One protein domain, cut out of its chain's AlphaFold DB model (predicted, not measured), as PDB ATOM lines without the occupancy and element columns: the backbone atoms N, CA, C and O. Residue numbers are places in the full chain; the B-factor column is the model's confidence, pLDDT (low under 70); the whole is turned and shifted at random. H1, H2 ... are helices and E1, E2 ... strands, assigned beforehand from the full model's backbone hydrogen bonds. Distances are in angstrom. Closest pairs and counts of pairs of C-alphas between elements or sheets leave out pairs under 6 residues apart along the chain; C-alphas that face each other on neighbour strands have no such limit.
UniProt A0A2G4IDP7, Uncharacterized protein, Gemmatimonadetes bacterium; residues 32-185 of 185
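What this domain is: This is residues 32 to 185 of the 185 residues of an uncharacterized protein of Gemmatimonadetes bacterium (UniProt A0A2G4IDP7). A strongly twisted sheet of six strands runs through the core; it curls round H1 on one face, and H2 packs on the opposite face. Along the longest axis, one end holds H3, H4 and the unnamed residues 88 to 104, and the other holds H7, beyond H2. The printed part has 154 residues with seven named helices and six named strands, in the order H1 E1 H2 E2 H3 H4 E3 E4 H5 E5 E6 H6 H7, a mixed class. The mixed sheet runs E3 E4 E2 E1 E6 E5. The whole is compact, with a radius of gyration of the C-alphas of 14.7 A, yet elongated, spanning 48 by 31 by 30 A.

How they stand to each other: The sheet runs E3, residues 113 to 118, E4, 121 to 126, E2, 66 to 71, E1, 47 to 50, E6, 150 to 155, and E5, 142 to 147. E3 and E4 form a hairpin, with N 116 and O 123 at 2.8 A. E4 and E2 are parallel, with N 126 and O 69 at 2.8 A. E2 and E1 are antiparallel, with N 48 and O 70 at 2.8 A. E1 and E6 are parallel, with N 49 and O 153 at 2.8 A. E6 and E5 form a hairpin, with N 143 and O 154 at 2.8 A. The sheet curls round H1, residues 32 to 42; the C-alphas of Ala 33 and Leu 67 of E2 are 6.1 A apart. H2, residues 51 to 57, is on the opposite face at a height over the sheet of 5.3 A. H5, residues 135 to 140, lies over E1 and across the strands, at 67 degrees on the local plane. H3, residues 77 to 87, touches H4, residues 105 to 110, at a steep tilt of 58 degrees; their closest C-alphas, of Ala 79 and Ala 105, are 4.6 A apart. H6, residues 157 to 163, only grazes the sheet and touches H2 at a shallow tilt of 7 degrees; the closest C-alphas are those of Gly 51 and Leu 160, 6.8 A. H7, residues 172 to 183, is not on the sheet and only just touches H2, with 3 pairs of C-alphas within 8 A, the closest those of Ala 55 and Ile 180, 7.5 A. In H1 to H7 every O i to N i+4 pair is within hydrogen-bond range.

Where its parts are: H1 begins at C-alpha 32, (192.839, 140.012, 286.908), and is 15.2 A long. H3 measures 15.4 A, E6 16.6 A and E4 15.9 A. E2 begins at C-alpha 66, (200.434, 145.583, 287.080). H7, 16.2 A long, ends at C-alpha 183, (208.545, 153.655, 304.925).

The domain as a whole: The C-alphas farthest apart, of Gly 100 and Ser 185, are 48.7 A apart. The printed part has no cut. The link from H3 to H4 is long, with 17 residues. Mean pLDDT of the printed part is 82.9; residues 60 to 64, 95 to 99 and 165 to 185 are under 70.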
ATOM      1  N   PRO A  32     192.031 140.967 287.667       85.62
ATOM      2  CA  PRO A  32     192.839 140.012 286.908       85.62
ATOM      3  C   PRO A  32     194.124 139.556 287.613       85.62
ATOM      4  O   PRO A  32     194.553 138.420 287.428       85.62
ATOM      5  N   ALA A  33     194.734 140.414 288.441       88.50
ATOM      6  CA  ALA A  33     195.907 140.050 289.234       88.50
ATOM      7  C   ALA A  33     195.605 138.919 290.231       88.50
ATOM      8  O   ALA A  33     196.400 137.991 290.348       88.50
ATOM      9  N   ILE A  34     194.448 138.955 290.900       87.81
ATOM     10  CA  ILE A  34     194.033 137.906 291.843       87.81
ATOM     11  C   ILE A  34     193.819 136.596 291.093       87.81
ATOM     12  O   ILE A  34     194.322 135.562 291.529       87.81
ATOM     13  N   VAL A  35     193.158 136.650 289.932       90.62
ATOM     14  CA  VAL A  35     192.958 135.475 289.075       90.62
ATOM     15  C   VAL A  35     194.305 134.847 288.713       90.62
ATOM     16  O   VAL A  35     194.502 133.662 288.952       90.62
ATOM     17  N   VAL A  36     195.273 135.625 288.217       93.56
ATOM     18  CA  VAL A  36     196.604 135.097 287.864       93.56
ATOM     19  C   VAL A  36     197.289 134.439 289.064       93.56
ATOM     20  O   VAL A  36     197.767 133.313 288.946       93.56
ATOM     21  N   VAL A  37     197.324 135.107 290.220       94.12
ATOM     22  CA  VAL A  37     198.002 134.579 291.414       94.12
ATOM     23  C   VAL A  37     197.318 133.302 291.918       94.12
ATOM     24  O   VAL A  37     198.003 132.321 292.208       94.12
ATOM     25  N   ARG A  38     195.981 133.269 291.960       94.00
ATOM     26  CA  ARG A  38     195.214 132.087 292.374       94.00
ATOM     27  C   ARG A  38     195.424 130.909 291.430       94.00
ATOM     28  O   ARG A  38     195.587 129.782 291.895       94.00
ATOM     29  N   GLU A  39     195.434 131.146 290.122       95.69
ATOM     30  CA  GLU A  39     195.623 130.085 289.131       95.69
ATOM     31  C   GLU A  39     197.050 129.517 289.154       95.69
ATOM     32  O   GLU A  39     197.223 128.307 289.008       95.69
ATOM     33  N   LEU A  40     198.068 130.352 289.398       95.50
ATOM     34  CA  LEU A  40     199.440 129.879 289.609       95.50
ATOM     35  C   LEU A  40     199.562 129.067 290.906       95.50
ATOM     36  O   LEU A  40     200.164 127.992 290.894       95.50
ATOM     37  N   LEU A  41     198.947 129.537 291.999       96.00
ATOM     38  CA  LEU A  41     198.967 128.819 293.275       96.00
ATOM     39  C   LEU A  41     198.259 127.464 293.164       96.00
ATOM     40  O   LEU A  41     198.799 126.446 293.589       96.00
ATOM     41  N   SER A  42     197.087 127.431 292.527       95.56
ATOM     42  CA  SER A  42     196.300 126.206 292.318       95.56
ATOM     43  C   SER A  42     197.023 125.190 291.429       95.56
ATOM     44  O   SER A  42     196.822 123.986 291.568       95.56
ATOM     45  N   ALA A  43     197.899 125.658 290.535       95.62
ATOM     46  CA  ALA A  43     198.764 124.809 289.719       95.62
ATOM     47  C   ALA A  43     200.018 124.303 290.465       95.62
ATOM     48  O   ALA A  43     200.812 123.565 289.877       95.62
ATOM     49  N   GLY A  44     200.212 124.686 291.734       95.50
ATOM     50  CA  GLY A  44     201.375 124.311 292.540       95.50
ATOM     51  C   GLY A  44     202.683 124.924 292.037       95.50
ATOM     52  O   GLY A  44     203.743 124.321 292.204       95.50
ATOM     53  N   ILE A  45     202.609 126.079 291.369       96.75
ATOM     54  CA  ILE A  45     203.777 126.776 290.827       96.75
ATOM     55  C   ILE A  45     204.415 127.605 291.948       96.75
ATOM     56  O   ILE A  45     203.725 128.446 292.524       96.75
ATOM     57  N   PRO A  46     205.714 127.426 292.244       96.94
ATOM     58  CA  PRO A  46     206.411 128.274 293.203       96.94
ATOM     59  C   PRO A  46     206.632 129.676 292.623       96.94
ATOM     60  O   PRO A  46     207.219 129.833 291.547       96.94
ATOM     61  N   PHE A  47     206.157 130.705 293.324       97.81
ATOM     62  CA  PHE A  47     206.381 132.102 292.954       97.81
ATOM     63  C   PHE A  47     206.414 133.019 294.180       97.81
ATOM     64  O   PHE A  47     205.852 132.716 295.230       97.81
ATOM     65  N   VAL A  48     207.033 134.184 294.007       97.94
ATOM     66  CA  VAL A  48     207.013 135.302 294.949       97.94
ATOM     67  C   VAL A  48     206.415 136.512 294.242       97.94
ATOM     68  O   VAL A  48     206.835 136.865 293.139       97.94
ATOM     69  N   VAL A  49     205.447 137.174 294.876       95.25
ATOM     70  CA  VAL A  49     204.946 138.478 294.429       95.25
ATOM     71  C   VAL A  49     206.017 139.528 294.694       95.25
ATOM     72  O   VAL A  49     206.526 139.631 295.813       95.25
ATOM     73  N   VAL A  50     206.367 140.312 293.675       93.94
ATOM     74  CA  VAL A  50     207.443 141.314 293.726       93.94
ATOM     75  C   VAL A  50     206.938 142.673 293.224       93.94
ATOM     76  O   VAL A  50     205.740 142.875 293.013       93.94
ATOM     77  N   GLY A  51     207.846 143.640 293.083       88.19
ATOM     78  CA  GLY A  51     207.543 144.944 292.503       88.19
ATOM     79  C   GLY A  51     206.453 145.712 293.253       88.19
ATOM     80  O   GLY A  51     206.381 145.730 294.485       88.19
ATOM     81  N   THR A  52     205.609 146.390 292.484       81.62
ATOM     82  CA  THR A  52     204.614 147.337 293.013       81.62
ATOM     83  C   THR A  52     203.477 146.641 293.769       81.62
ATOM     84  O   THR A  52     203.001 147.144 294.786       81.62
ATOM     85  N   ALA A  53     203.124 145.439 293.317       86.00
ATOM     86  CA  ALA A  53     202.219 144.512 293.974       86.00
ATOM     87  C   ALA A  53     202.718 144.152 295.386       86.00
ATOM     88  O   ALA A  53     202.019 144.345 296.379       86.00
ATOM     89  N   ALA A  54     203.975 143.723 295.510       88.44
ATOM     90  CA  ALA A  54     204.550 143.417 296.818       88.44
ATOM     91  C   ALA A  54     204.579 144.635 297.749       88.44
ATOM     92  O   ALA A  54     204.221 144.523 298.916       88.44
ATOM     93  N   ALA A  55     204.936 145.815 297.233       83.62
ATOM     94  CA  ALA A  55     204.933 147.046 298.024       83.62
ATOM     95  C   ALA A  55     203.546 147.362 298.612       83.62
ATOM     96  O   ALA A  55     203.446 147.887 299.722       83.62
ATOM     97  N   ALA A  56     202.473 147.024 297.901       82.06
ATOM     98  CA  ALA A  56     201.119 147.290 298.358       82.06
ATOM     99  C   ALA A  56     200.665 146.396 299.523       82.06
ATOM    100  O   ALA A  56     199.959 146.871 300.414       82.06
ATOM    101  N   PHE A  57     201.183 145.168 299.623       79.56
ATOM    102  CA  PHE A  57     201.059 144.364 300.848       79.56
ATOM    103  C   PHE A  57     201.732 145.014 302.065       79.56
ATOM    104  O   PHE A  57     201.336 144.758 303.200       79.56
ATOM    105  N   HIS A  58     202.692 145.912 301.838       77.38
ATOM    106  CA  HIS A  58     203.382 146.677 302.878       77.38
ATOM    107  C   HIS A  58     202.835 148.104 303.037       77.38
ATOM    108  O   HIS A  58     203.565 149.015 303.421       77.38
ATOM    109  N   CYS A  59     201.536 148.299 302.784       71.88
ATOM    110  CA  CYS A  59     200.810 149.573 302.912       71.88
ATOM    111  C   CYS A  59     201.063 150.617 301.807       71.88
ATOM    112  O   CYS A  59     200.748 151.793 302.007       71.88
ATOM    113  N   ALA A  60     201.576 150.227 300.634       58.44
ATOM    114  CA  ALA A  60     201.521 151.088 299.448       58.44
ATOM    115  C   ALA A  60     200.161 150.962 298.718       58.44
ATOM    116  O   ALA A  60     199.476 149.947 298.840       58.44
ATOM    117  N   PRO A  61     199.733 151.963 297.928       60.62
ATOM    118  CA  PRO A  61     198.583 151.805 297.039       60.62
ATOM    119  C   PRO A  61     198.842 150.704 295.998       60.62
ATOM    120  O   PRO A  61     199.890 150.725 295.347       60.62
ATOM    121  N   TRP A  62     197.896 149.776 295.824       64.00
ATOM    122  CA  TRP A  62     197.991 148.705 294.825       64.00
ATOM    123  C   TRP A  62     197.646 149.225 293.422       64.00
ATOM    124  O   TRP A  62     196.511 149.659 293.205       64.00
ATOM    125  N   PRO A  63     198.557 149.152 292.438       62.47
ATOM    126  CA  PRO A  63     198.184 149.365 291.049       62.47
ATOM    127  C   PRO A  63     197.512 148.098 290.505       62.47
ATOM    128  O   PRO A  63     198.161 147.081 290.282       62.47
ATOM    129  N   ALA A  64     196.198 148.150 290.270       63.28
ATOM    130  CA  ALA A  64     195.416 146.996 289.802       63.28
ATOM    131  C   ALA A  64     195.839 146.471 288.413       63.28
ATOM    132  O   ALA A  64     195.493 145.353 288.039       63.28
ATOM    133  N   GLU A  65     196.598 147.267 287.660       80.62
ATOM    134  CA  GLU A  65     196.944 147.011 286.259       80.62
ATOM    135  C   GLU A  65     198.313 146.344 286.069       80.62
ATOM    136  O   GLU A  65     198.651 145.956 284.948       80.62
ATOM    137  N   HIS A  66     199.093 146.164 287.141       85.19
ATOM    138  CA  HIS A  66     200.434 145.583 287.080       85.19
ATOM    139  C   HIS A  66     200.612 144.454 288.096       85.19
ATOM    140  O   HIS A  66     200.293 144.602 289.273       85.19
ATOM    141  N   LEU A  67     201.173 143.335 287.640       91.38
ATOM    142  CA  LEU A  67     201.590 142.225 288.486       91.38
ATOM    143  C   LEU A  67     202.995 141.788 288.082       91.38
ATOM    144  O   LEU A  67     203.243 141.432 286.933       91.38
ATOM    145  N   ASP A  68     203.900 141.797 289.049       93.12
ATOM    146  CA  ASP A  68     205.281 141.370 288.887       93.12
ATOM    147  C   ASP A  68     205.504 140.143 289.781       93.12
ATOM    148  O   ASP A  68     205.226 140.197 290.982       93.12
ATOM    149  N   LEU A  69     205.999 139.041 289.214       96.12
ATOM    150  CA  LEU A  69     206.259 137.793 289.936       96.12
ATOM    151  C   LEU A  69     207.682 137.306 289.666       96.12
ATOM    152  O   LEU A  69     208.099 137.250 288.511       96.12
ATOM    153  N   CYS A  70     208.404 136.885 290.701       97.12
ATOM    154  CA  CYS A  70     209.551 135.999 290.519       97.12
ATOM    155  C   CYS A  70     209.054 134.556 290.593       97.12
ATOM    156  O   CYS A  70     208.384 134.197 291.558       97.12
ATOM    157  N   VAL A  71     209.331 133.750 289.573       96.44
ATOM    158  CA  VAL A  71     208.786 132.392 289.444       96.44
ATOM    159  C   VAL A  71     209.929 131.402 289.335       96.44
ATOM    160  O   VAL A  71     210.908 131.669 288.640       96.44
ATOM    161  N   ASP A  72     209.793 130.247 289.979       95.00
ATOM    162  CA  ASP A  72     210.703 129.138 289.725       95.00
ATOM    163  C   ASP A  72     210.451 128.579 288.318       95.00
ATOM    164  O   ASP A  72     209.454 127.903 288.060       95.00
ATOM    165  N   THR A  73     211.352 128.880 287.384       89.44
ATOM    166  CA  THR A  73     211.297 128.381 286.004       89.44
ATOM    167  C   THR A  73     212.116 127.105 285.806       89.44
ATOM    168  O   THR A  73     212.236 126.619 284.682       89.44
ATOM    169  N   SER A  74     212.663 126.515 286.873       86.00
ATOM    170  CA  SER A  74     213.518 125.336 286.772       86.00
ATOM    171  C   SER A  74     212.735 124.046 286.488       86.00
ATOM    172  O   SER A  74     211.593 123.838 286.916       86.00
ATOM    173  N   GLY A  75     213.368 123.144 285.730       81.69
ATOM    174  CA  GLY A  75     212.904 121.776 285.503       81.69
ATOM    175  C   GLY A  75     211.436 121.672 285.072       81.69
ATOM    176  O   GLY A  75     211.040 122.122 283.999       81.69
ATOM    177  N   ARG A  76     210.615 121.036 285.917       85.38
ATOM    178  CA  ARG A  76     209.198 120.764 285.624       85.38
ATOM    179  C   ARG A  76     208.295 122.001 285.715       85.38
ATOM    180  O   ARG A  76     207.176 121.965 285.198       85.38
ATOM    181  N   ASN A  77     208.756 123.071 286.363       92.75
ATOM    182  CA  ASN A  77     207.928 124.235 286.658       92.75
ATOM    183  C   ASN A  77     207.707 125.100 285.414       92.75
ATOM    184  O   ASN A  77     206.583 125.549 285.197       92.75
ATOM    185  N   ALA A  78     208.692 125.204 284.511       94.00
ATOM    186  CA  ALA A  78     208.531 125.907 283.234       94.00
ATOM    187  C   ALA A  78     207.318 125.414 282.426       94.00
ATOM    188  O   ALA A  78     206.543 126.211 281.895       94.00
ATOM    189  N   ALA A  79     207.099 124.096 282.380       94.75
ATOM    190  CA  ALA A  79     205.957 123.514 281.682       94.75
ATOM    191  C   ALA A  79     204.620 123.810 282.382       94.75
ATOM    192  O   ALA A  79     203.608 124.019 281.712       94.75
ATOM    193  N   ALA A  80     204.591 123.831 283.718       95.81
ATOM    194  CA  ALA A  80     203.395 124.194 284.480       95.81
ATOM    195  C   ALA A  80     203.040 125.679 284.304       95.81
ATOM    196  O   ALA A  80     201.873 126.005 284.069       95.81
ATOM    197  N   VAL A  81     204.047 126.554 284.336       96.31
ATOM    198  CA  VAL A  81     203.922 127.993 284.071       96.31
ATOM    199  C   VAL A  81     203.372 128.225 282.670       96.31
ATOM    200  O   VAL A  81     202.324 128.848 282.529       96.31
ATOM    201  N   ALA A  82     204.001 127.644 281.646       95.38
ATOM    202  CA  ALA A  82     203.560 127.736 280.257       95.38
ATOM    203  C   ALA A  82     202.085 127.330 280.080       95.38
ATOM    204  O   ALA A  82     201.276 128.102 279.564       95.38
ATOM    205  N   ARG A  83     201.693 126.150 280.586       95.81
ATOM    206  CA  ARG A  83     200.294 125.682 280.523       95.81
ATOM    207  C   ARG A  83     199.323 126.635 281.217       95.81
ATOM    208  O   ARG A  83     198.248 126.898 280.683       95.81
ATOM    209  N   THR A  84     199.690 127.141 282.392       96.19
ATOM    210  CA  THR A  84     198.828 128.041 283.172       96.19
ATOM    211  C   THR A  84     198.647 129.380 282.463       96.19
ATOM    212  O   THR A  84     197.520 129.850 282.334       96.19
ATOM    213  N   LEU A  85     199.723 129.949 281.918       95.06
ATOM    214  CA  LEU A  85     199.686 131.198 281.158       95.06
ATOM    215  C   LEU A  85     198.858 131.078 279.876       95.06
ATOM    216  O   LEU A  85     198.044 131.955 279.601       95.06
ATOM    217  N   ASN A  86     198.997 129.981 279.128       94.31
ATOM    218  CA  ASN A  86     198.179 129.751 277.933       94.31
ATOM    219  C   ASN A  86     196.693 129.619 278.270       94.31
ATOM    220  O   ASN A  86     195.855 130.197 277.584       94.31
ATOM    221  N   ARG A  87     196.352 128.907 279.353       94.38
ATOM    222  CA  ARG A  87     194.959 128.789 279.815       94.38
ATOM    223  C   ARG A  87     194.370 130.140 280.225       94.38
ATOM    224  O   ARG A  87     193.187 130.374 280.010       94.38
ATOM    225  N   LEU A  88     195.197 131.021 280.783       93.12
ATOM    226  CA  LEU A  88     194.839 132.399 281.115       93.12
ATOM    227  C   LEU A  88     194.777 133.329 279.887       93.12
ATOM    228  O   LEU A  88     194.441 134.500 280.037       93.12
ATOM    229  N   GLY A  89     195.107 132.846 278.684       91.88
ATOM    230  CA  GLY A  89     195.148 133.668 277.474       91.88
ATOM    231  C   GLY A  89     196.281 134.698 277.485       91.88
ATOM    232  O   GLY A  89     196.117 135.801 276.965       91.88
ATOM    233  N   ALA A  90     197.412 134.376 278.121       92.31
ATOM    234  CA  ALA A  90     198.560 135.269 278.177       92.31
ATOM    235  C   ALA A  90     199.181 135.472 276.789       92.31
ATOM    236  O   ALA A  90     199.516 134.515 276.095       92.31
ATOM    237  N   ILE A  91     199.406 136.731 276.424       91.06
ATOM    238  CA  ILE A  91     200.050 137.123 275.162       91.06
ATOM    239  C   ILE A  91     201.219 138.079 275.426       91.06
ATOM    240  O   ILE A  91     201.219 138.755 276.455       91.06
ATOM    241  N   PRO A  92     202.216 138.199 274.535       89.62
ATOM    242  CA  PRO A  92     203.338 139.100 274.749       89.62
ATOM    243  C   PRO A  92     202.877 140.555 274.711       89.62
ATOM    244  O   PRO A  92     202.016 140.944 273.916       89.62
ATOM    245  N   ARG A  93     203.467 141.396 275.560       88.44
ATOM    246  CA  ARG A  93     203.234 142.843 275.494       88.44
ATOM    247  C   ARG A  93     204.031 143.464 274.354       88.44
ATOM    248  O   ARG A  93     205.175 143.105 274.114       88.44
ATOM    249  N   GLY A  94     203.423 144.437 273.676       78.75
ATOM    250  CA  GLY A  94     204.108 145.288 272.697       78.75
ATOM    251  C   GLY A  94     204.386 144.661 271.326       78.75
ATOM    252  O   GLY A  94     204.906 145.354 270.463       78.75
ATOM    253  N   THR A  95     204.022 143.399 271.081       67.31
ATOM    254  CA  THR A  95     204.362 142.708 269.821       67.31
ATOM    255  C   THR A  95     203.274 142.785 268.748       67.31
ATOM    256  O   THR A  95     203.485 142.314 267.636       67.31
ATOM    257  N   GLY A  96     202.089 143.331 269.053       65.56
ATOM    258  CA  GLY A  96     200.937 143.345 268.134       65.56
ATOM    259  C   GLY A  96     200.332 141.960 267.844       65.56
ATOM    260  O   GLY A  96     199.233 141.882 267.300       65.56
ATOM    261  N   VAL A  97     201.003 140.882 268.259       65.69
ATOM    262  CA  VAL A  97     200.560 139.494 268.124       65.69
ATOM    263  C   VAL A  97     199.411 139.247 269.097       65.69
ATOM    264  O   VAL A  97     199.575 139.362 270.312       65.69
ATOM    265  N   ARG A  98     198.232 138.937 268.556       61.38
ATOM    266  CA  ARG A  98     197.047 138.565 269.342       61.38
ATOM    267  C   ARG A  98     196.690 137.090 269.192       61.38
ATOM    268  O   ARG A  98     196.268 136.492 270.173       61.38
ATOM    269  N   ASP A  99     196.955 136.513 268.020       65.12
ATOM    270  CA  ASP A  99     196.528 135.160 267.669       65.12
ATOM    271  C   ASP A  99     197.724 134.228 267.448       65.12
ATOM    272  O   ASP A  99     198.758 134.629 266.910       65.12
ATOM    273  N   GLY A 100     197.583 132.970 267.872       70.25
ATOM    274  CA  GLY A 100     198.551 131.896 267.614       70.25
ATOM    275  C   GLY A 100     199.814 131.904 268.480       70.25
ATOM    276  O   GLY A 100     200.605 130.966 268.389       70.25
ATOM    277  N   PHE A 101     200.012 132.908 269.343       81.44
ATOM    278  CA  PHE A 101     201.096 132.865 270.322       81.44
ATOM    279  C   PHE A 101     200.791 131.838 271.415       81.44
ATOM    280  O   PHE A 101     199.719 131.851 272.016       81.44
ATOM    281  N   CYS A 102     201.766 130.979 271.686       85.94
ATOM    282  CA  CYS A 102     201.725 129.993 272.751       85.94
ATOM    283  C   CYS A 102     202.976 130.187 273.607       85.94
ATOM    284  O   CYS A 102     204.094 130.143 273.092       85.94
ATOM    285  N   VAL A 103     202.797 130.408 274.908       88.88
ATOM    286  CA  VAL A 103     203.907 130.343 275.857       88.88
ATOM    287  C   VAL A 103     204.306 128.879 275.977       88.88
ATOM    288  O   VAL A 103     203.531 128.075 276.486       88.88
ATOM    289  N   ASP A 104     205.501 128.508 275.534       91.75
ATOM    290  CA  ASP A 104     206.029 127.165 275.764       91.75
ATOM    291  C   ASP A 104     207.049 127.140 276.916       91.75
ATOM    292  O   ASP A 104     207.489 128.170 277.434       91.75
ATOM    293  N   ALA A 105     207.401 125.933 277.358       92.88
ATOM    294  CA  ALA A 105     208.337 125.747 278.462       92.88
ATOM    295  C   ALA A 105     209.759 126.230 278.126       92.88
ATOM    296  O   ALA A 105     210.481 126.649 279.029       92.88
ATOM    297  N   ALA A 106     210.162 126.188 276.852       91.31
ATOM    298  CA  ALA A 106     211.483 126.640 276.431       91.31
ATOM    299  C   ALA A 106     211.590 128.165 276.558       91.31
ATOM    300  O   ALA A 106     212.570 128.663 277.103       91.31
ATOM    301  N   ILE A 107     210.545 128.896 276.159       90.62
ATOM    302  CA  ILE A 107     210.425 130.344 276.345       90.62
ATOM    303  C   ILE A 107     210.490 130.696 277.834       90.62
ATOM    304  O   ILE A 107     211.257 131.581 278.212       90.62
ATOM    305  N   VAL A 108     209.733 129.996 278.686       92.62
ATOM    306  CA  VAL A 108     209.737 130.233 280.143       92.62
ATOM    307  C   VAL A 108     211.107 129.968 280.767       92.62
ATOM    308  O   VAL A 108     211.551 130.754 281.598       92.62
ATOM    309  N   GLY A 109     211.783 128.889 280.372       89.81
ATOM    310  CA  GLY A 109     213.088 128.529 280.927       89.81
ATOM    311  C   GLY A 109     214.249 129.385 280.410       89.81
ATOM    312  O   GLY A 109     215.215 129.593 281.135       89.81
ATOM    313  N   ALA A 110     214.174 129.879 279.171       87.31
ATOM    314  CA  ALA A 110     215.275 130.602 278.529       87.31
ATOM    315  C   ALA A 110     215.178 132.129 278.654       87.31
ATOM    316  O   ALA A 110     216.178 132.818 278.451       87.31
ATOM    317  N   THR A 111     213.995 132.674 278.950       86.75
ATOM    318  CA  THR A 111     213.784 134.127 278.961       86.75
ATOM    319  C   THR A 111     213.914 134.685 280.379       86.75
ATOM    320  O   THR A 111     213.087 134.354 281.227       86.75
ATOM    321  N   PRO A 112     214.879 135.589 280.653       87.00
ATOM    322  CA  PRO A 112     215.064 136.156 281.994       87.00
ATOM    323  C   PRO A 112     213.834 136.905 282.519       87.00
ATOM    324  O   PRO A 112     213.523 136.832 283.709       87.00
ATOM    325  N   THR A 113     213.129 137.595 281.613       91.06
ATOM    326  CA  THR A 113     211.899 138.334 281.908       91.06
ATOM    327  C   THR A 113     210.868 138.135 280.803       91.06
ATOM    328  O   THR A 113     211.093 138.539 279.662       91.06
ATOM    329  N   LEU A 114     209.699 137.593 281.148       91.19
ATOM    330  CA  LEU A 114     208.549 137.515 280.249       91.19
ATOM    331  C   LEU A 114     207.559 138.639 280.541       91.19
ATOM    332  O   LEU A 114     206.864 138.623 281.555       91.19
ATOM    333  N   ALA A 115     207.470 139.596 279.618       92.69
ATOM    334  CA  ALA A 115     206.483 140.667 279.650       92.69
ATOM    335  C   ALA A 115     205.214 140.243 278.897       92.69
ATOM    336  O   ALA A 115     205.165 140.239 277.665       92.69
ATOM    337  N   LEU A 116     204.169 139.919 279.649       92.56
ATOM    338  CA  LEU A 116     202.917 139.355 279.155       92.56
ATOM    339  C   LEU A 116     201.726 140.252 279.492       92.56
ATOM    340  O   LEU A 116     201.791 141.134 280.349       92.56
ATOM    341  N   ARG A 117     200.628 140.038 278.783       91.38
ATOM    342  CA  ARG A 117     199.326 140.622 279.061       91.38
ATOM    343  C   ARG A 117     198.325 139.500 279.256       91.38
ATOM    344  O   ARG A 117     198.233 138.618 278.410       91.38
ATOM    345  N   VAL A 118     197.575 139.574 280.349       90.38
ATOM    346  CA  VAL A 118     196.439 138.695 280.651       90.38
ATOM    347  C   VAL A 118     195.225 139.604 280.806       90.38
ATOM    348  O   VAL A 118     195.165 140.398 281.742       90.38
ATOM    349  N   ASN A 119     194.281 139.564 279.865       87.88
ATOM    350  CA  ASN A 119     193.201 140.558 279.765       87.88
ATOM    351  C   ASN A 119     193.751 142.007 279.704       87.88
ATOM    352  O   ASN A 119     194.444 142.376 278.749       87.88
ATOM    353  N   ASN A 120     193.463 142.820 280.727       85.25
ATOM    354  CA  ASN A 120     193.968 144.190 280.888       85.25
ATOM    355  C   ASN A 120     195.149 144.289 281.873       85.25
ATOM    356  O   ASN A 120     195.642 145.383 282.124       85.25
ATOM    357  N   LEU A 121     195.623 143.166 282.420       88.75
ATOM    358  CA  LEU A 121     196.759 143.124 283.337       88.75
ATOM    359  C   LEU A 121     198.078 143.087 282.575       88.75
ATOM    360  O   LEU A 121     198.293 142.212 281.734       88.75
ATOM    361  N   SER A 122     198.996 143.971 282.940       91.44
ATOM    362  CA  SER A 122     200.411 143.837 282.614       91.44
ATOM    363  C   SER A 122     201.088 142.881 283.592       91.44
ATOM    364  O   SER A 122     201.252 143.213 284.763       91.44
ATOM    365  N   LEU A 123     201.513 141.723 283.097       92.94
ATOM    366  CA  LEU A 123     202.224 140.702 283.861       92.94
ATOM    367  C   LEU A 123     203.713 140.711 283.494       92.94
ATOM    368  O   LEU A 123     204.065 140.689 282.315       92.94
ATOM    369  N   ASN A 124     204.589 140.705 284.492       93.81
ATOM    370  CA  ASN A 124     205.995 140.355 284.318       93.81
ATOM    371  C   ASN A 124     206.321 139.103 285.123       93.81
ATOM    372  O   ASN A 124     206.056 139.060 286.323       93.81
ATOM    373  N   LEU A 125     206.943 138.122 284.474       94.69
ATOM    374  CA  LEU A 125     207.556 136.985 285.153       94.69
ATOM    375  C   LEU A 125     209.069 137.107 285.078       94.69
ATOM    376  O   LEU A 125     209.616 137.228 283.985       94.69
ATOM    377  N   PHE A 126     209.722 137.054 286.229       95.19
ATOM    378  CA  PHE A 126     211.167 137.121 286.376       95.19
ATOM    379  C   PHE A 126     211.705 135.748 286.785       95.19
ATOM    380  O   PHE A 126     211.268 135.196 287.796       95.19
ATOM    381  N   ALA A 127     212.677 135.225 286.039       92.94
ATOM    382  CA  ALA A 127     213.429 134.035 286.452       92.94
ATOM    383  C   ALA A 127     214.392 134.356 287.614       92.94
ATOM    384  O   ALA A 127     214.654 133.521 288.476       92.94
ATOM    385  N   ALA A 128     214.882 135.598 287.659       93.50
ATOM    386  CA  ALA A 128     215.724 136.123 288.723       93.50
ATOM    387  C   ALA A 128     215.499 137.629 288.906       93.50
ATOM    388  O   ALA A 128     215.157 138.339 287.958       93.50
ATOM    389  N   LEU A 129     215.735 138.127 290.119       92.75
ATOM    390  CA  LEU A 129     215.780 139.555 290.414       92.75
ATOM    391  C   LEU A 129     217.226 140.028 290.532       92.75
ATOM    392  O   LEU A 129     218.031 139.440 291.264       92.75
ATOM    393  N   ASN A 130     217.532 141.148 289.878       88.69
ATOM    394  CA  ASN A 130     218.820 141.821 290.024       88.69
ATOM    395  C   ASN A 130     219.116 142.080 291.505       88.69
ATOM    396  O   ASN A 130     218.240 142.476 292.255       88.69
ATOM    397  N   GLY A 131     220.338 141.816 291.963       90.25
ATOM    398  CA  GLY A 131     220.724 142.048 293.360       90.25
ATOM    399  C   GLY A 131     220.176 141.047 294.387       90.25
ATOM    400  O   GLY A 131     220.657 141.059 295.516       90.25
ATOM    401  N   VAL A 132     219.241 140.151 294.039       94.75
ATOM    402  CA  VAL A 132     218.766 139.080 294.940       94.75
ATOM    403  C   VAL A 132     219.166 137.698 294.432       94.75
ATOM    404  O   VAL A 132     219.808 136.961 295.177       94.75
ATOM    405  N   GLY A 133     218.838 137.366 293.182       95.12
ATOM    406  CA  GLY A 133     219.066 136.043 292.602       95.12
ATOM    407  C   GLY A 133     217.784 135.395 292.082       95.12
ATOM    408  O   GLY A 133     216.815 136.083 291.764       95.12
ATOM    409  N   GLU A 134     217.812 134.072 291.974       95.25
ATOM    410  CA  GLU A 134     216.714 133.235 291.481       95.25
ATOM    411  C   GLU A 134     215.652 132.989 292.566       95.25
ATOM    412  O   GLU A 134     215.774 133.459 293.703       95.25
ATOM    413  N   TYR A 135     214.600 132.243 292.215       96.38
ATOM    414  CA  TYR A 135     213.471 131.952 293.102       96.38
ATOM    415  C   TYR A 135     213.872 131.579 294.544       96.38
ATOM    416  O   TYR A 135     213.358 132.233 295.453       96.38
ATOM    417  N   PRO A 136     214.805 130.636 294.811       96.81
ATOM    418  CA  PRO A 136     215.130 130.253 296.188       96.81
ATOM    419  C   PRO A 136     215.665 131.417 297.036       96.81
ATOM    420  O   PRO A 136     215.330 131.547 298.211       96.81
ATOM    421  N   GLN A 137     216.480 132.300 296.450       97.62
ATOM    422  CA  GLN A 137     217.011 133.477 297.142       97.62
ATOM    423  C   GLN A 137     215.937 134.554 297.336       97.62
ATOM    424  O   GLN A 137     215.946 135.262 298.345       97.62
ATOM    425  N   VAL A 138     215.007 134.685 296.387       97.69
ATOM    426  CA  VAL A 138     213.881 135.627 296.482       97.69
ATOM    427  C   VAL A 138     212.870 135.163 297.535       97.69
ATOM    428  O   VAL A 138     212.408 135.975 298.339       97.69
ATOM    429  N   GLU A 139     212.579 133.864 297.591       97.75
ATOM    430  CA  GLU A 139     211.710 133.235 298.589       97.75
ATOM    431  C   GLU A 139     212.258 133.431 300.009       97.75
ATOM    432  O   GLU A 139     211.513 133.841 300.899       97.75
ATOM    433  N   GLN A 140     213.566 133.259 300.220       97.88
ATOM    434  CA  GLN A 140     214.217 133.500 301.518       97.88
ATOM    435  C   GLN A 140     214.069 134.944 302.030       97.88
ATOM    436  O   GLN A 140     214.167 135.185 303.231       97.88
ATOM    437  N   LEU A 141     213.837 135.911 301.136       96.94
ATOM    438  CA  LEU A 141     213.613 137.321 301.475       96.94
ATOM    439  C   LEU A 141     212.131 137.717 301.448       96.94
ATOM    440  O   LEU A 141     211.810 138.912 301.468       96.94
ATOM    441  N   SER A 142     211.227 136.745 301.380       97.44
ATOM    442  CA  SER A 142     209.781 136.953 301.347       97.44
ATOM    443  C   SER A 142     209.122 136.677 302.701       97.44
ATOM    444  O   SER A 142     209.699 136.049 303.587       97.44
ATOM    445  N   ILE A 143     207.893 137.160 302.859       94.81
ATOM    446  CA  ILE A 143     206.981 136.768 303.934       94.81
ATOM    447  C   ILE A 143     205.815 135.978 303.353       94.81
ATOM    448  O   ILE A 143     205.413 136.206 302.211       94.81
ATOM    449  N   GLN A 144     205.252 135.085 304.160       95.69
ATOM    450  CA  GLN A 144     204.006 134.408 303.823       95.69
ATOM    451  C   GLN A 144     202.817 135.293 304.183       95.69
ATOM    452  O   GLN A 144     202.747 135.841 305.286       95.69
ATOM    453  N   VAL A 145     201.891 135.427 303.239       89.69
ATOM    454  CA  VAL A 145     200.644 136.167 303.408       89.69
ATOM    455  C   VAL A 145     199.474 135.200 303.208       89.69
ATOM    456  O   VAL A 145     199.377 134.599 302.131       89.69
ATOM    457  N   PRO A 146     198.590 135.047 304.212       87.81
ATOM    458  CA  PRO A 146     197.394 134.230 304.076       87.81
ATOM    459  C   PRO A 146     196.399 134.878 303.114       87.81
ATOM    460  O   PRO A 146     196.155 136.081 303.171       87.81
ATOM    461  N   MET A 147     195.804 134.044 302.272       84.44
ATOM    462  CA  MET A 147     194.687 134.344 301.383       84.44
ATOM    463  C   MET A 147     193.583 133.315 301.618       84.44
ATOM    464  O   MET A 147     193.862 132.186 302.028       84.44
ATOM    465  N   ASP A 148     192.344 133.647 301.258       85.50
ATOM    466  CA  ASP A 148     191.210 132.711 301.360       85.50
ATOM    467  C   ASP A 148     191.417 131.418 300.547       85.50
ATOM    468  O   ASP A 148     190.827 130.380 300.837       85.50
ATOM    469  N   TRP A 149     192.283 131.469 299.532       86.50
ATOM    470  CA  TRP A 149     192.603 130.375 298.613       86.50
ATOM    471  C   TRP A 149     194.025 129.812 298.791       86.50
ATOM    472  O   TRP A 149     194.464 129.005 297.974       86.50
ATOM    473  N   GLY A 150     194.747 130.195 299.853       91.00
ATOM    474  CA  GLY A 150     196.026 129.578 300.221       91.00
ATOM    475  C   GLY A 150     197.066 130.547 300.782       91.00
ATOM    476  O   GLY A 150     196.749 131.644 301.221       91.00
ATOM    477  N   GLN A 151     198.329 130.125 300.804       94.19
ATOM    478  CA  GLN A 151     199.450 130.955 301.257       94.19
ATOM    479  C   GLN A 151     200.259 131.415 300.053       94.19
ATOM    480  O   GLN A 151     200.620 130.594 299.210       94.19
ATOM    481  N   ILE A 152     200.571 132.707 299.992       95.38
ATOM    482  CA  ILE A 152     201.465 133.251 298.967       95.38
ATOM    483  C   ILE A 152     202.720 133.845 299.592       95.38
ATOM    484  O   ILE A 152     202.697 134.334 300.720       95.38
ATOM    485  N   HIS A 153     203.805 133.850 298.826       97.44
ATOM    486  CA  HIS A 153     205.027 134.550 299.188       97.44
ATOM    487  C   HIS A 153     205.021 135.966 298.609       97.44
ATOM    488  O   HIS A 153     204.742 136.169 297.426       97.44
ATOM    489  N   VAL A 154     205.358 136.951 299.438       95.25
ATOM    490  CA  VAL A 154     205.459 138.362 299.051       95.25
ATOM    491  C   VAL A 154     206.819 138.902 299.464       95.25
ATOM    492  O   VAL A 154     207.212 138.788 300.626       95.25
ATOM    493  N   LEU A 155     207.550 139.505 298.527       95.00
ATOM    494  CA  LEU A 155     208.877 140.049 298.802       95.00
ATOM    495  C   LEU A 155     208.805 141.142 299.879       95.00
ATOM    496  O   LEU A 155     207.943 142.022 299.846       95.00
ATOM    497  N   THR A 156     209.712 141.088 300.851       91.44
ATOM    498  CA  THR A 156     209.780 142.080 301.937       91.44
ATOM    499  C   THR A 156     210.262 143.447 301.441       91.44
ATOM    500  O   THR A 156     210.892 143.544 300.389       91.44
ATOM    501  N   ILE A 157     210.046 144.514 302.224       87.19
ATOM    502  CA  ILE A 157     210.612 145.846 301.928       87.19
ATOM    503  C   ILE A 157     212.143 145.798 301.721       87.19
ATOM    504  O   ILE A 157     212.603 146.312 300.699       87.19
ATOM    505  N   PRO A 158     212.957 145.168 302.601       90.00
ATOM    506  CA  PRO A 158     214.391 145.014 302.352       90.00
ATOM    507  C   PRO A 158     214.703 144.257 301.058       90.00
ATOM    508  O   PRO A 158     215.604 144.656 300.321       90.00
ATOM    509  N   GLY A 159     213.936 143.205 300.744       90.56
ATOM    510  CA  GLY A 159     214.052 142.477 299.482       90.56
ATOM    511  C   GLY A 159     213.762 143.362 298.266       90.56
ATOM    512  O   GLY A 159     214.535 143.362 297.311       90.56
ATOM    513  N   LEU A 160     212.706 144.179 298.319       87.94
ATOM    514  CA  LEU A 160     212.348 145.134 297.265       87.94
ATOM    515  C   LEU A 160     213.453 146.172 297.048       87.94
ATOM    516  O   LEU A 160     213.876 146.380 295.911       87.94
ATOM    517  N   LEU A 161     213.975 146.762 298.127       86.44
ATOM    518  CA  LEU A 161     215.092 147.709 298.071       86.44
ATOM    519  C   LEU A 161     216.356 147.075 297.473       86.44
ATOM    520  O   LEU A 161     216.994 147.682 296.615       86.44
ATOM    521  N   LYS A 162     216.693 145.847 297.893       88.25
ATOM    522  CA  LYS A 162     217.860 145.099 297.402       88.25
ATOM    523  C   LYS A 162     217.724 144.711 295.933       88.25
ATOM    524  O   LYS A 162     218.703 144.771 295.198       88.25
ATOM    525  N   SER A 163     216.513 144.344 295.514       85.00
ATOM    526  CA  SER A 163     216.249 143.899 294.148       85.00
ATOM    527  C   SER A 163     216.450 144.999 293.102       85.00
ATOM    528  O   SER A 163     216.524 144.732 291.905       85.00
ATOM    529  N   GLY A 164     216.464 146.262 293.549       70.25
ATOM    530  CA  GLY A 164     216.484 147.404 292.652       70.25
ATOM    531  C   GLY A 164     215.376 147.320 291.607       70.25
ATOM    532  O   GLY A 164     215.614 147.775 290.499       70.25
ATOM    533  N   THR A 165     214.229 146.702 291.935       57.34
ATOM    534  CA  THR A 165     213.065 146.560 291.055       57.34
ATOM    535  C   THR A 165     212.143 147.769 291.258       57.34
ATOM    536  O   THR A 165     211.258 147.728 292.115       57.34
ATOM    537  N   PRO A 166     212.311 148.885 290.525       47.81
ATOM    538  CA  PRO A 166     211.186 149.742 290.203       47.81
ATOM    539  C   PRO A 166     210.274 148.960 289.251       47.81
ATOM    540  O   PRO A 166     210.765 148.228 288.391       47.81
ATOM    541  N   GLY A 167     208.953 149.095 289.397       39.62
ATOM    542  CA  GLY A 167     207.994 148.541 288.434       39.62
ATOM    543  C   GLY A 167     208.281 148.985 286.986       39.62
ATOM    544  O   GLY A 167     209.146 149.840 286.761       39.62
ATOM    545  N   PRO A 168     207.556 148.441 285.988       36.47
ATOM    546  CA  PRO A 168     207.749 148.812 284.588       36.47
ATOM    547  C   PRO A 168     207.742 150.336 284.435       36.47
ATOM    548  O   PRO A 168     206.880 151.019 284.991       36.47
ATOM    549  N   VAL A 169     208.742 150.833 283.705       38.31
ATOM    550  CA  VAL A 169     209.049 152.244 283.431       38.31
ATOM    551  C   VAL A 169     207.772 153.063 283.216       38.31
ATOM    552  O   VAL A 169     207.186 153.090 282.140       38.31
ATOM    553  N   SER A 170     207.325 153.711 284.284       38.16
ATOM    554  CA  SER A 170     206.292 154.736 284.300       38.16
ATOM    555  C   SER A 170     206.514 155.598 285.541       38.16
ATOM    556  O   SER A 170     207.120 155.172 286.529       38.16
ATOM    557  N   GLU A 171     206.027 156.830 285.493       36.84
ATOM    558  CA  GLU A 171     206.109 157.870 286.529       36.84
ATOM    559  C   GLU A 171     205.739 157.395 287.958       36.84
ATOM    560  O   GLU A 171     206.160 157.987 288.957       36.84
ATOM    561  N   GLY A 172     204.998 156.286 288.077       37.53
ATOM    562  CA  GLY A 172     204.654 155.636 289.344       37.53
ATOM    563  C   GLY A 172     205.846 155.034 290.099       37.53
ATOM    564  O   GLY A 172     205.865 155.069 291.331       37.53
ATOM    565  N   ALA A 173     206.880 154.566 289.397       41.72
ATOM    566  CA  ALA A 173     208.036 153.916 290.012       41.72
ATOM    567  C   ALA A 173     208.916 154.887 290.821       41.72
ATOM    568  O   ALA A 173     209.406 154.540 291.895       41.72
ATOM    569  N   ALA A 174     209.067 156.133 290.357       44.41
ATOM    570  CA  ALA A 174     209.794 157.171 291.090       44.41
ATOM    571  C   ALA A 174     209.041 157.600 292.362       44.41
ATOM    572  O   ALA A 174     209.648 157.768 293.423       44.41
ATOM    573  N   LYS A 175     207.706 157.713 292.283       42.56
ATOM    574  CA  LYS A 175     206.854 157.962 293.456       42.56
ATOM    575  C   LYS A 175     206.950 156.813 294.460       42.56
ATOM    576  O   LYS A 175     207.101 157.073 295.650       42.56
ATOM    577  N   GLN A 176     206.932 155.563 294.006       46.84
ATOM    578  CA  GLN A 176     207.028 154.399 294.890       46.84
ATOM    579  C   GLN A 176     208.412 154.202 295.498       46.84
ATOM    580  O   GLN A 176     208.490 153.942 296.691       46.84
ATOM    581  N   ALA A 177     209.503 154.401 294.757       48.88
ATOM    582  CA  ALA A 177     210.845 154.383 295.338       48.88
ATOM    583  C   ALA A 177     210.983 155.433 296.456       48.88
ATOM    584  O   ALA A 177     211.627 155.181 297.474       48.88
ATOM    585  N   ARG A 178     210.322 156.590 296.306       53.09
ATOM    586  CA  ARG A 178     210.234 157.618 297.352       53.09
ATOM    587  C   ARG A 178     209.429 157.141 298.564       53.09
ATOM    588  O   ARG A 178     209.871 157.348 299.687       53.09
ATOM    589  N   TRP A 179     208.295 156.475 298.341       47.50
ATOM    590  CA  TRP A 179     207.453 155.910 299.402       47.50
ATOM    591  C   TRP A 179     208.117 154.756 300.152       47.50
ATOM    592  O   TRP A 179     208.086 154.745 301.374       47.50
ATOM    593  N   ILE A 180     208.749 153.812 299.454       49.12
ATOM    594  CA  ILE A 180     209.457 152.685 300.077       49.12
ATOM    595  C   ILE A 180     210.630 153.209 300.912       49.12
ATOM    596  O   ILE A 180     210.821 152.762 302.038       49.12
ATOM    597  N   ARG A 181     211.380 154.202 300.409       56.00
ATOM    598  CA  ARG A 181     212.435 154.868 301.194       56.00
ATOM    599  C   ARG A 181     211.882 155.585 302.425       56.00
ATOM    600  O   ARG A 181     212.504 155.502 303.470       56.00
ATOM    601  N   PHE A 182     210.729 156.244 302.307       47.59
ATOM    602  CA  PHE A 182     210.045 156.880 303.437       47.59
ATOM    603  C   PHE A 182     209.518 155.866 304.465       47.59
ATOM    604  O   PHE A 182     209.578 156.114 305.658       47.59
ATOM    605  N   ALA A 183     209.016 154.710 304.028       43.50
ATOM    606  CA  ALA A 183     208.545 153.655 304.925       43.50
ATOM    607  C   ALA A 183     209.690 152.903 305.630       43.50
ATOM    608  O   ALA A 183     209.453 152.236 306.634       43.50
ATOM    609  N   ALA A 184     210.911 152.980 305.089       44.66
ATOM    610  CA  ALA A 184     212.112 152.350 305.634       44.66
ATOM    611  C   ALA A 184     212.963 153.281 306.527       44.66
ATOM    612  O   ALA A 184     213.949 152.808 307.093       44.66
ATOM    613  N   SER A 185     212.619 154.572 306.623       47.94
ATOM    614  CA  SER A 185     213.240 155.575 307.508       47.94
ATOM    615  C   SER A 185     212.439 155.769 308.786       47.94
ATOM    616  O   SER A 185     213.067 155.893 309.857       47.94
TER     617      SER A 185